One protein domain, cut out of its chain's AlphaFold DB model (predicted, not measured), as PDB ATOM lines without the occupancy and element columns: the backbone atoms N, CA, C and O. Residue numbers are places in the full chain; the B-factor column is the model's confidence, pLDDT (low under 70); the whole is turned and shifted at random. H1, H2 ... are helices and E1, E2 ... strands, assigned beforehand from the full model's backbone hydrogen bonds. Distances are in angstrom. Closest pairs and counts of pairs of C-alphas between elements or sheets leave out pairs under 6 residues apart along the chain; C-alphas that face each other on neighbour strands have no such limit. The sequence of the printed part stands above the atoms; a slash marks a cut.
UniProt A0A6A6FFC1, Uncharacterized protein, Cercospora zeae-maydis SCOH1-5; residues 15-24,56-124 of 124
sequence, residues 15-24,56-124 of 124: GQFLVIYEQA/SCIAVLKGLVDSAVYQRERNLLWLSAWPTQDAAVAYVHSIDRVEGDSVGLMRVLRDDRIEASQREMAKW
ATOM      1  N   GLY A  15      24.948  50.628  -6.039       61.88
ATOM      2  CA  GLY A  15      24.416  49.600  -5.150       61.88
ATOM      3  C   GLY A  15      25.433  48.477  -5.001       61.88
ATOM      4  O   GLY A  15      25.937  47.980  -6.005       61.88
ATOM      5  N   GLN A  16      25.729  48.113  -3.755       77.62
ATOM      6  CA  GLN A  16      26.636  47.014  -3.440       77.62
ATOM      7  C   GLN A  16      26.073  45.703  -3.997       77.62
ATOM      8  O   GLN A  16      24.876  45.581  -4.247       77.62
ATOM      9  N   PHE A  17      26.921  44.706  -4.190       85.06
ATOM     10  CA  PHE A  17      26.530  43.384  -4.661       85.06
ATOM     11  C   PHE A  17      26.739  42.375  -3.541       85.06
ATOM     12  O   PHE A  17      27.794  42.354  -2.921       85.06
ATOM     13  N   LEU A  18      25.736  41.552  -3.268       86.88
ATOM     14  CA  LEU A  18      25.810  40.480  -2.288       86.88
ATOM     15  C   LEU A  18      25.943  39.151  -3.027       86.88
ATOM     16  O   LEU A  18      25.112  38.817  -3.876       86.88
ATOM     17  N   VAL A  19      26.979  38.397  -2.681       87.25
ATOM     18  CA  VAL A  19      27.136  36.997  -3.063       87.25
ATOM     19  C   VAL A  19      26.716  36.139  -1.880       87.25
ATOM     20  O   VAL A  19      27.170  36.341  -0.755       87.25
ATOM     21  N   ILE A  20      25.836  35.185  -2.153       87.69
ATOM     22  CA  ILE A  20      25.410  34.146  -1.224       87.69
ATOM     23  C   ILE A  20      25.934  32.830  -1.776       87.69
ATOM     24  O   ILE A  20      25.535  32.427  -2.865       87.69
ATOM     25  N   TYR A  21      26.819  32.171  -1.048       87.88
ATOM     26  CA  TYR A  21      27.340  30.860  -1.406       87.88
ATOM     27  C   TYR A  21      26.947  29.846  -0.338       87.88
ATOM     28  O   TYR A  21      27.277  30.010   0.833       87.88
ATOM     29  N   GLU A  22      26.210  28.816  -0.732       86.56
ATOM     30  CA  GLU A  22      25.799  27.725   0.142       86.56
ATOM     31  C   GLU A  22      26.571  26.467  -0.239       86.56
ATOM     32  O   GLU A  22      26.424  25.949  -1.347       86.56
ATOM     33  N   GLN A  23      27.390  25.992   0.693       86.50
ATOM     34  CA  GLN A  23      28.195  24.792   0.544       86.50
ATOM     35  C   GLN A  23      27.569  23.643   1.328       86.50
ATOM     36  O   GLN A  23      27.352  23.763   2.539       86.50
ATOM     37  N   ALA A  24      27.331  22.514   0.665       81.62
ATOM     38  CA  ALA A  24      26.831  21.316   1.328       81.62
ATOM     39  C   ALA A  24      27.959  20.607   2.101       81.62
ATOM     40  O   ALA A  24      29.010  20.269   1.555       81.62
ATOM     41  N   SER A  56      45.649  33.683  -6.458       50.75
ATOM     42  CA  SER A  56      45.272  33.408  -5.090       50.75
ATOM     43  C   SER A  56      43.963  34.127  -4.834       50.75
ATOM     44  O   SER A  56      43.823  35.308  -5.169       50.75
ATOM     45  N   CYS A  57      43.014  33.432  -4.212       49.31
ATOM     46  CA  CYS A  57      41.754  33.995  -3.733       49.31
ATOM     47  C   CYS A  57      41.956  35.316  -2.961       49.31
ATOM     48  O   CYS A  57      41.109  36.199  -3.032       49.31
ATOM     49  N   ILE A  58      43.121  35.518  -2.332       54.91
ATOM     50  CA  ILE A  58      43.516  36.758  -1.649       54.91
ATOM     51  C   ILE A  58      43.484  37.980  -2.584       54.91
ATOM     52  O   ILE A  58      43.058  39.056  -2.171       54.91
ATOM     53  N   ALA A  59      43.895  37.838  -3.848       56.34
ATOM     54  CA  ALA A  59      43.835  38.932  -4.818       56.34
ATOM     55  C   ALA A  59      42.387  39.304  -5.166       56.34
ATOM     56  O   ALA A  59      42.095  40.479  -5.374       56.34
ATOM     57  N   VAL A  60      41.487  38.317  -5.176       59.47
ATOM     58  CA  VAL A  60      40.056  38.509  -5.442       59.47
ATOM     59  C   VAL A  60      39.357  39.173  -4.255       59.47
ATOM     60  O   VAL A  60      38.431  39.947  -4.451       59.47
ATOM     61  N   LEU A  61      39.844  38.958  -3.030       63.31
ATOM     62  CA  LEU A  61      39.329  39.605  -1.817       63.31
ATOM     63  C   LEU A  61      39.721  41.084  -1.691       63.31
ATOM     64  O   LEU A  61      39.186  41.781  -0.825       63.31
ATOM     65  N   LYS A  62      40.614  41.598  -2.551       66.00
ATOM     66  CA  LYS A  62      40.906  43.036  -2.620       66.00
ATOM     67  C   LYS A  62      39.655  43.778  -3.088       66.00
ATOM     68  O   LYS A  62      39.342  43.812  -4.273       66.00
ATOM     69  N   GLY A  63      38.951  44.384  -2.139       68.00
ATOM     70  CA  GLY A  63      37.694  45.090  -2.383       68.00
ATOM     71  C   GLY A  63      36.472  44.433  -1.749       68.00
ATOM     72  O   GLY A  63      35.388  44.981  -1.894       68.00
ATOM     73  N   LEU A  64      36.616  43.317  -1.026       78.81
ATOM     74  CA  LEU A  64      35.552  42.803  -0.164       78.81
ATOM     75  C   LEU A  64      35.132  43.891   0.841       78.81
ATOM     76  O   LEU A  64      35.972  44.434   1.558       78.81
ATOM     77  N   VAL A  65      33.839  44.216   0.883       81.38
ATOM     78  CA  VAL A  65      33.286  45.207   1.820       81.38
ATOM     79  C   VAL A  65      33.068  44.579   3.189       81.38
ATOM     80  O   VAL A  65      33.458  45.153   4.199       81.38
ATOM     81  N   ASP A  66      32.404  43.426   3.208       79.56
ATOM     82  CA  ASP A  66      32.052  42.699   4.424       79.56
ATOM     83  C   ASP A  66      31.804  41.225   4.091       79.56
ATOM     84  O   ASP A  66      31.436  40.889   2.960       79.56
ATOM     85  N   SER A  67      31.983  40.344   5.069       83.81
ATOM     86  CA  SER A  67      31.659  38.929   4.927       83.81
ATOM     87  C   SER A  67      31.215  38.301   6.237       83.81
ATOM     88  O   SER A  67      31.778  38.580   7.292       83.81
ATOM     89  N   ALA A  68      30.273  37.369   6.146       80.12
ATOM     90  CA  ALA A  68      29.824  36.568   7.269       80.12
ATOM     91  C   ALA A  68      29.637  35.109   6.850       80.12
ATOM     92  O   ALA A  68      29.289  34.814   5.707       80.12
ATOM     93  N   VAL A  69      29.840  34.197   7.799       83.25
ATOM     94  CA  VAL A  69      29.667  32.759   7.589       83.25
ATOM     95  C   VAL A  69      28.730  32.221   8.652       83.25
ATOM     96  O   VAL A  69      28.937  32.442   9.844       83.25
ATOM     97  N   TYR A  70      27.709  31.498   8.214       78.88
ATOM     98  CA  TYR A  70      26.728  30.860   9.075       78.88
ATOM     99  C   TYR A  70      26.723  29.367   8.800       78.88
ATOM    100  O   TYR A  70      26.703  28.940   7.652       78.88
ATOM    101  N   GLN A  71      26.680  28.562   9.852       80.25
ATOM    102  CA  GLN A  71      26.362  27.150   9.709       80.25
ATOM    103  C   GLN A  71      24.860  26.964   9.914       80.25
ATOM    104  O   GLN A  71      24.318  27.355  10.949       80.25
ATOM    105  N   ARG A  72      24.190  26.348   8.941       73.12
ATOM    106  CA  ARG A  72      22.782  25.967   9.038       73.12
ATOM    107  C   ARG A  72      22.648  24.487   8.724       73.12
ATOM    108  O   ARG A  72      22.854  24.078   7.589       73.12
ATOM    109  N   GLU A  73      22.259  23.697   9.722       81.12
ATOM    110  CA  GLU A  73      22.095  22.245   9.585       81.12
ATOM    111  C   GLU A  73      23.365  21.589   9.007       81.12
ATOM    112  O   GLU A  73      24.405  21.564   9.670       81.12
ATOM    113  N   ARG A  74      23.282  21.079   7.772       81.06
ATOM    114  CA  ARG A  74      24.375  20.446   7.028       81.06
ATOM    115  C   ARG A  74      24.967  21.350   5.950       81.06
ATOM    116  O   ARG A  74      25.647  20.848   5.074       81.06
ATOM    117  N   ASN A  75      24.737  22.657   6.008       78.00
ATOM    118  CA  ASN A  75      25.246  23.602   5.022       78.00
ATOM    119  C   ASN A  75      26.052  24.718   5.699       78.00
ATOM    120  O   ASN A  75      25.745  25.150   6.818       78.00
ATOM    121  N   LEU A  76      27.074  25.208   5.001       83.69
ATOM    122  CA  LEU A  76      27.739  26.471   5.307       83.69
ATOM    123  C   LEU A  76      27.226  27.541   4.353       83.69
ATOM    124  O   LEU A  76      27.306  27.388   3.139       83.69
ATOM    125  N   LEU A  77      26.718  28.630   4.910       83.12
ATOM    126  CA  LEU A  77      26.248  29.794   4.182       83.12
ATOM    127  C   LEU A  77      27.269  30.920   4.316       83.12
ATOM    128  O   LEU A  77      27.480  31.456   5.402       83.12
ATOM    129  N   TRP A  78      27.857  31.305   3.197       87.44
ATOM    130  CA  TRP A  78      28.806  32.395   3.070       87.44
ATOM    131  C   TRP A  78      28.114  33.591   2.439       87.44
ATOM    132  O   TRP A  78      27.570  33.498   1.339       87.44
ATOM    133  N   LEU A  79      28.145  34.721   3.129       83.81
ATOM    134  CA  LEU A  79      27.642  35.998   2.644       83.81
ATOM    135  C   LEU A  79      28.838  36.916   2.420       83.81
ATOM    136  O   LEU A  79      29.629  37.102   3.342       83.81
ATOM    137  N   SER A  80      28.973  37.500   1.232       86.81
ATOM    138  CA  SER A  80      30.018  38.490   0.949       86.81
ATOM    139  C   SER A  80      29.483  39.685   0.168       86.81
ATOM    140  O   SER A  80      28.793  39.538  -0.840       86.81
ATOM    141  N   ALA A  81      29.787  40.886   0.656       85.62
ATOM    142  CA  ALA A  81      29.384  42.149   0.059       85.62
ATOM    143  C   ALA A  81      30.530  42.755  -0.760       85.62
ATOM    144  O   ALA A  81      31.669  42.835  -0.305       85.62
ATOM    145  N   TRP A  82      30.209  43.237  -1.954       86.12
ATOM    146  CA  TRP A  82      31.156  43.707  -2.958       86.12
ATOM    147  C   TRP A  82      30.756  45.090  -3.480       86.12
ATOM    148  O   TRP A  82      29.565  45.400  -3.563       86.12
ATOM    149  N   PRO A  83      31.724  45.940  -3.848       82.62
ATOM    150  CA  PRO A  83      31.462  47.307  -4.277       82.62
ATOM    151  C   PRO A  83      30.914  47.362  -5.705       82.62
ATOM    152  O   PRO A  83      30.174  48.279  -6.036       82.62
ATOM    153  N   THR A  84      31.256  46.381  -6.545       85.00
ATOM    154  CA  THR A  84      30.882  46.334  -7.961       85.00
ATOM    155  C   THR A  84      30.456  44.930  -8.376       85.00
ATOM    156  O   THR A  84      30.804  43.937  -7.730       85.00
ATOM    157  N   GLN A  85      29.708  44.848  -9.479       85.75
ATOM    158  CA  GLN A  85      29.269  43.572 -10.040       85.75
ATOM    159  C   GLN A  85      30.458  42.727 -10.489       85.75
ATOM    160  O   GLN A  85      30.497  41.534 -10.207       85.75
ATOM    161  N   ASP A  86      31.434  43.348 -11.151       84.88
ATOM    162  CA  ASP A  86      32.596  42.652 -11.700       84.88
ATOM    163  C   ASP A  86      33.436  42.001 -10.598       84.88
ATOM    164  O   ASP A  86      33.856  40.855 -10.747       84.88
ATOM    165  N   ALA A  87      33.617  42.684  -9.461       82.25
ATOM    166  CA  ALA A  87      34.315  42.120  -8.307       82.25
ATOM    167  C   ALA A  87      33.552  40.925  -7.711       82.25
ATOM    168  O   ALA A  87      34.143  39.881  -7.435       82.25
ATOM    169  N   ALA A  88      32.227  41.042  -7.586       83.62
ATOM    170  CA  ALA A  88      31.380  39.954  -7.106       83.62
ATOM    171  C   ALA A  88      31.416  38.734  -8.046       83.62
ATOM    172  O   ALA A  88      31.506  37.595  -7.591       83.62
ATOM    173  N   VAL A  89      31.384  38.962  -9.361       85.75
ATOM    174  CA  VAL A  89      31.469  37.913 -10.387       85.75
ATOM    175  C   VAL A  89      32.849  37.252 -10.385       85.75
ATOM    176  O   VAL A  89      32.935  36.026 -10.424       85.75
ATOM    177  N   ALA A  90      33.926  38.033 -10.268       82.56
ATOM    178  CA  ALA A  90      35.282  37.505 -10.128       82.56
ATOM    179  C   ALA A  90      35.418  36.613  -8.884       82.56
ATOM    180  O   ALA A  90      35.993  35.528  -8.973       82.56
ATOM    181  N   TYR A  91      34.820  37.017  -7.757       81.75
ATOM    182  CA  TYR A  91      34.733  36.182  -6.560       81.75
ATOM    183  C   TYR A  91      33.997  34.874  -6.824       81.75
ATOM    184  O   TYR A  91      34.565  33.817  -6.577       81.75
ATOM    185  N   VAL A  92      32.797  34.917  -7.404       82.81
ATOM    186  CA  VAL A  92      32.031  33.704  -7.739       82.81
ATOM    187  C   VAL A  92      32.830  32.744  -8.625       82.81
ATOM    188  O   VAL A  92      32.804  31.539  -8.390       82.81
ATOM    189  N   HIS A  93      33.562  33.257  -9.615       82.00
ATOM    190  CA  HIS A  93      34.399  32.432 -10.492       82.00
ATOM    191  C   HIS A  93      35.644  31.861  -9.812       82.00
ATOM    192  O   HIS A  93      36.193  30.878 -10.301       82.00
ATOM    193  N   SER A  94      36.090  32.455  -8.705       79.00
ATOM    194  CA  SER A  94      37.219  31.947  -7.920       79.00
ATOM    195  C   SER A  94      36.846  30.805  -6.969       79.00
ATOM    196  O   SER A  94      37.739  30.148  -6.437       79.00
ATOM    197  N   ILE A  95      35.550  30.567  -6.740       80.62
ATOM    198  CA  ILE A  95      35.070  29.508  -5.848       80.62
ATOM    199  C   ILE A  95      35.165  28.165  -6.573       80.62
ATOM    200  O   ILE A  95      34.514  27.957  -7.599       80.62
ATOM    201  N   ASP A  96      35.935  27.239  -6.007       78.94
ATOM    202  CA  ASP A  96      35.942  25.843  -6.442       78.94
ATOM    203  C   ASP A  96      34.687  25.143  -5.907       78.94
ATOM    204  O   ASP A  96      34.572  24.853  -4.714       78.94
ATOM    205  N   ARG A  97      33.691  24.974  -6.781       76.94
ATOM    206  CA  ARG A  97      32.359  24.475  -6.423       76.94
ATOM    207  C   ARG A  97      32.297  22.963  -6.554       76.94
ATOM    208  O   ARG A  97      32.678  22.419  -7.590       76.94
ATOM    209  N   VAL A  98      31.694  22.301  -5.572       80.00
ATOM    210  CA  VAL A  98      31.385  20.870  -5.647       80.00
ATOM    211  C   VAL A  98      29.909  20.621  -5.960       80.00
ATOM    212  O   VAL A  98      29.062  21.518  -5.928       80.00
ATOM    213  N   GLU A  99      29.594  19.377  -6.326       77.06
ATOM    214  CA  GLU A  99      28.218  18.950  -6.575       77.06
ATOM    215  C   GLU A  99      27.358  19.155  -5.317       77.06
ATOM    216  O   GLU A  99      27.685  18.659  -4.240       77.06
ATOM    217  N   GLY A 100      26.251  19.887  -5.466       80.00
ATOM    218  CA  GLY A 100      25.358  20.259  -4.365       80.00
ATOM    219  C   GLY A 100      25.499  21.709  -3.895       80.00
ATOM    220  O   GLY A 100      24.583  22.205  -3.245       80.00
ATOM    221  N   ASP A 101      26.568  22.413  -4.278       84.25
ATOM    222  CA  ASP A 101      26.757  23.810  -3.888       84.25
ATOM    223  C   ASP A 101      25.910  24.781  -4.721       84.25
ATOM    224  O   ASP A 101      25.796  24.665  -5.954       84.25
ATOM    225  N   SER A 102      25.387  25.817  -4.061       85.94
ATOM    226  CA  SER A 102      24.577  26.863  -4.685       85.94
ATOM    227  C   SER A 102      25.215  28.246  -4.537       85.94
ATOM    228  O   SER A 102      25.843  28.562  -3.530       85.94
ATOM    229  N   VAL A 103      25.082  29.082  -5.571       88.50
ATOM    230  CA  VAL A 103      25.561  30.471  -5.559       88.50
ATOM    231  C   VAL A 103      24.448  31.385  -6.054       88.50
ATOM    232  O   VAL A 103      23.898  31.171  -7.134       88.50
ATOM    233  N   GLY A 104      24.160  32.430  -5.285       86.88
ATOM    234  CA  GLY A 104      23.317  33.552  -5.669       86.88
ATOM    235  C   GLY A 104      24.121  34.848  -5.714       86.88
ATOM    236  O   GLY A 104      24.930  35.116  -4.831       86.88
ATOM    237  N   LEU A 105      23.868  35.674  -6.727       88.06
ATOM    238  CA  LEU A 105      24.392  37.035  -6.834       88.06
ATOM    239  C   LEU A 105      23.210  37.998  -6.912       88.06
ATOM    240  O   LEU A 105      22.331  37.834  -7.758       88.06
ATOM    241  N   MET A 106      23.196  39.014  -6.054       86.50
ATOM    242  CA  MET A 106      22.145  40.027  -6.045       86.50
ATOM    243  C   MET A 106      22.714  41.429  -5.890       86.50
ATOM    244  O   MET A 106      23.692  41.650  -5.181       86.50
ATOM    245  N   ARG A 107      22.071  42.399  -6.539       84.94
ATOM    246  CA  ARG A 107      22.354  43.814  -6.309       84.94
ATOM    247  C   ARG A 107      21.572  44.280  -5.086       84.94
ATOM    248  O   ARG A 107      20.349  44.180  -5.055       84.94
ATOM    249  N   VAL A 108      22.277  44.818  -4.104       79.12
ATOM    250  CA  VAL A 108      21.708  45.483  -2.936       79.12
ATOM    251  C   VAL A 108      21.265  46.875  -3.369       79.12
ATOM    252  O   VAL A 108      22.073  47.762  -3.652       79.12
ATOM    253  N   LEU A 109      19.952  47.056  -3.454       71.44
ATOM    254  CA  LEU A 109      19.351  48.368  -3.635       71.44
ATOM    255  C   LEU A 109      19.284  49.033  -2.262       71.44
ATOM    256  O   LEU A 109      18.684  48.485  -1.338       71.44
ATOM    257  N   ARG A 110      19.916  50.200  -2.115       64.25
ATOM    258  CA  ARG A 110      19.688  51.033  -0.936       64.25
ATOM    259  C   ARG A 110      18.290  51.624  -1.051       64.25
ATOM    260  O   ARG A 110      17.989  52.305  -2.026       64.25
ATOM    261  N   ASP A 111      17.435  51.319  -0.082       62.22
ATOM    262  CA  ASP A 111      16.184  52.046   0.084       62.22
ATOM    263  C   ASP A 111      16.484  53.307   0.899       62.22
ATOM    264  O   ASP A 111      16.632  53.260   2.125       62.22
ATOM    265  N   ASP A 112      16.592  54.440   0.206       60.56
ATOM    266  CA  ASP A 112      16.873  55.747   0.804       60.56
ATOM    267  C   ASP A 112      15.860  56.125   1.905       60.56
ATOM    268  O   ASP A 112      16.159  56.935   2.787       60.56
ATOM    269  N   ARG A 113      14.665  55.512   1.911       56.56
ATOM    270  CA  ARG A 113      13.641  55.730   2.946       56.56
ATOM    271  C   ARG A 113      14.020  55.100   4.285       56.56
ATOM    272  O   ARG A 113      13.676  55.652   5.330       56.56
ATOM    273  N   ILE A 114      14.737  53.976   4.270       60.62
ATOM    274  CA  ILE A 114      15.187  53.291   5.488       60.62
ATOM    275  C   ILE A 114      16.331  54.077   6.134       60.62
ATOM    276  O   ILE A 114      16.305  54.298   7.344       60.62
ATOM    277  N   GLU A 115      17.288  54.578   5.345       59.44
ATOM    278  CA  GLU A 115      18.372  55.424   5.865       59.44
ATOM    279  C   GLU A 115      17.846  56.743   6.452       59.44
ATOM    280  O   GLU A 115      18.309  57.172   7.510       59.44
ATOM    281  N   ALA A 116      16.875  57.385   5.792       58.50
ATOM    282  CA  ALA A 116      16.254  58.608   6.299       58.50
ATOM    283  C   ALA A 116      15.571  58.372   7.658       58.50
ATOM    284  O   ALA A 116      15.812  59.123   8.600       58.50
ATOM    285  N   SER A 117      14.811  57.279   7.780       57.31
ATOM    286  CA  SER A 117      14.148  56.880   9.026       57.31
ATOM    287  C   SER A 117      15.149  56.555  10.148       57.31
ATOM    288  O   SER A 117      15.024  57.059  11.263       57.31
ATOM    289  N   GLN A 118      16.218  55.804   9.855       59.81
ATOM    290  CA  GLN A 118      17.270  55.496  10.835       59.81
ATOM    291  C   GLN A 118      18.033  56.747  11.298       59.81
ATOM    292  O   GLN A 118      18.346  56.873  12.483       59.81
ATOM    293  N   ARG A 119      18.303  57.702  10.396       60.09
ATOM    294  CA  ARG A 119      18.929  58.987  10.758       60.09
ATOM    295  C   ARG A 119      18.021  59.866  11.608       60.09
ATOM    296  O   ARG A 119      18.537  60.625  12.420       60.09
ATOM    297  N   GLU A 120      16.707  59.819  11.411       62.34
ATOM    298  CA  GLU A 120      15.768  60.530  12.280       62.34
ATOM    299  C   GLU A 120      15.677  59.884  13.660       62.34
ATOM    300  O   GLU A 120      15.705  60.605  14.652       62.34
ATOM    301  N   MET A 121      15.667  58.552  13.744       56.28
ATOM    302  CA  MET A 121      15.673  57.837  15.023       56.28
ATOM    303  C   MET A 121      16.962  58.048  15.829       56.28
ATOM    304  O   MET A 121      16.894  58.174  17.043       56.28
ATOM    305  N   ALA A 122      18.125  58.142  15.177       65.62
ATOM    306  CA  ALA A 122      19.414  58.359  15.846       65.62
ATOM    307  C   ALA A 122      19.630  59.791  16.381       65.62
ATOM    308  O   ALA A 122      20.658  60.067  16.996       65.62
ATOM    309  N   LYS A 123      18.703  60.722  16.113       70.12
ATOM    310  CA  LYS A 123      18.747  62.099  16.638       70.12
ATOM    311  C   LYS A 123      18.082  62.250  18.011       70.12
ATOM    312  O   LYS A 123      18.126  63.356  18.548       70.12
ATOM    313  N   TRP A 124      17.472  61.190  18.540       49.22
ATOM    314  CA  TRP A 124      16.764  61.181  19.821       49.22
ATOM    315  C   TRP A 124      17.514  60.372  20.873       49.22
ATOM    316  O   TRP A 124      17.909  59.226  20.563       49.22
TER     317      TRP A 124
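AT A GLANCE: This is residues 15 to 24 and 56 to 124 of the 124 residues of an uncharacterized protein of Cercospora zeae-maydis SCOH1-5 (UniProt A0A6A6FFC1). A twisted sheet of four strands, E2, E3, E1 and E4, has the helix H2 packed along one face, with the short helix H1 beside H2 and off the sheet. Beyond the end of E4, residues 111 to 124, which include the helix H3, stick out as an arm away from this body. The printed part has 79 residues, with three named helices and four named strands in the order E1, H1, E2, E3, H2, E4, H3; the sheet is antiparallel throughout and the class is mixed, helices and strands. The whole is loose, with a radius of gyration of the C-alphas of 15.3 A, and elongated, spanning 49 by 30 by 18 A.

IN THESE COORDINATES: In the sheet, E2 is residues 66 to 72, 19.7 A from first to last C-alpha, and E3 is residues 75 to 82, 22.4 A. E1 is residues 17 to 24, 22.9 A, beginning at C-alpha 17 at (26.530, 43.384, -4.661). E4 is residues 102 to 107, 17.2 A. H2 is residues 85 to 94, 14.2 A, with C-alpha 85 at (29.269, 43.572, -10.040). H1 is residues 57 to 60, 5.1 A. H3 is residues 112 to 121, 14.4 A, ending at C-alpha 121 at (15.673, 57.837, 15.023).

HOW THE PARTS SIT: The edge strands are E2 and E4. E2 and E3 form a hairpin, antiparallel at 166 degrees, with N 70 and O 77 at 2.8 A, within hydrogen-bond range. E3 and E1 are antiparallel at 164 degrees, with N 19 and O 80 at 2.8 A. E1 and E4 are antiparallel at 169 degrees, with N 20 and O 104 at 2.8 A. H2 is on the sheet at a height of 8.9 A, over E1 and only just not over E3, on which 2 of its 10 C-alphas fall; it runs along the strands, at 10 degrees to E1 on the local plane. The closest C-alphas of H2 and E1 are those of Gln 85 and Phe 17, 6.0 A apart. These are two layers, a helix on one face of a sheet. E3, H2 and E4 form a split strand-helix-strand unit, two strands running the same way with E1 between them, and its crossover is right-handed. H1 is not on the sheet but touches H2, the closest C-alphas being those of Val 60 and Tyr 91, 5.9 A apart. H3 is not on the sheet and is apart from H2. In H2 and H3 every O i to N i+4 pair is within hydrogen-bond range; H1 is too short for such a pair.

THE WHOLE: The two C-alphas farthest apart are those of Glu 99 and Trp 124, 51.1 A. Without residues 111 to 124, which stand free, the body spans 31 by 29 by 16 A. Residues 25 to 55 are not printed, and C-alphas 24 and 56 are 23.0 A apart across this cut. Of the links that are printed whole, none is long. The mean pLDDT of the printed part is 75.7; residue 15, residues 56 to 63, residues 110 to 122 and residue 124 are under 70.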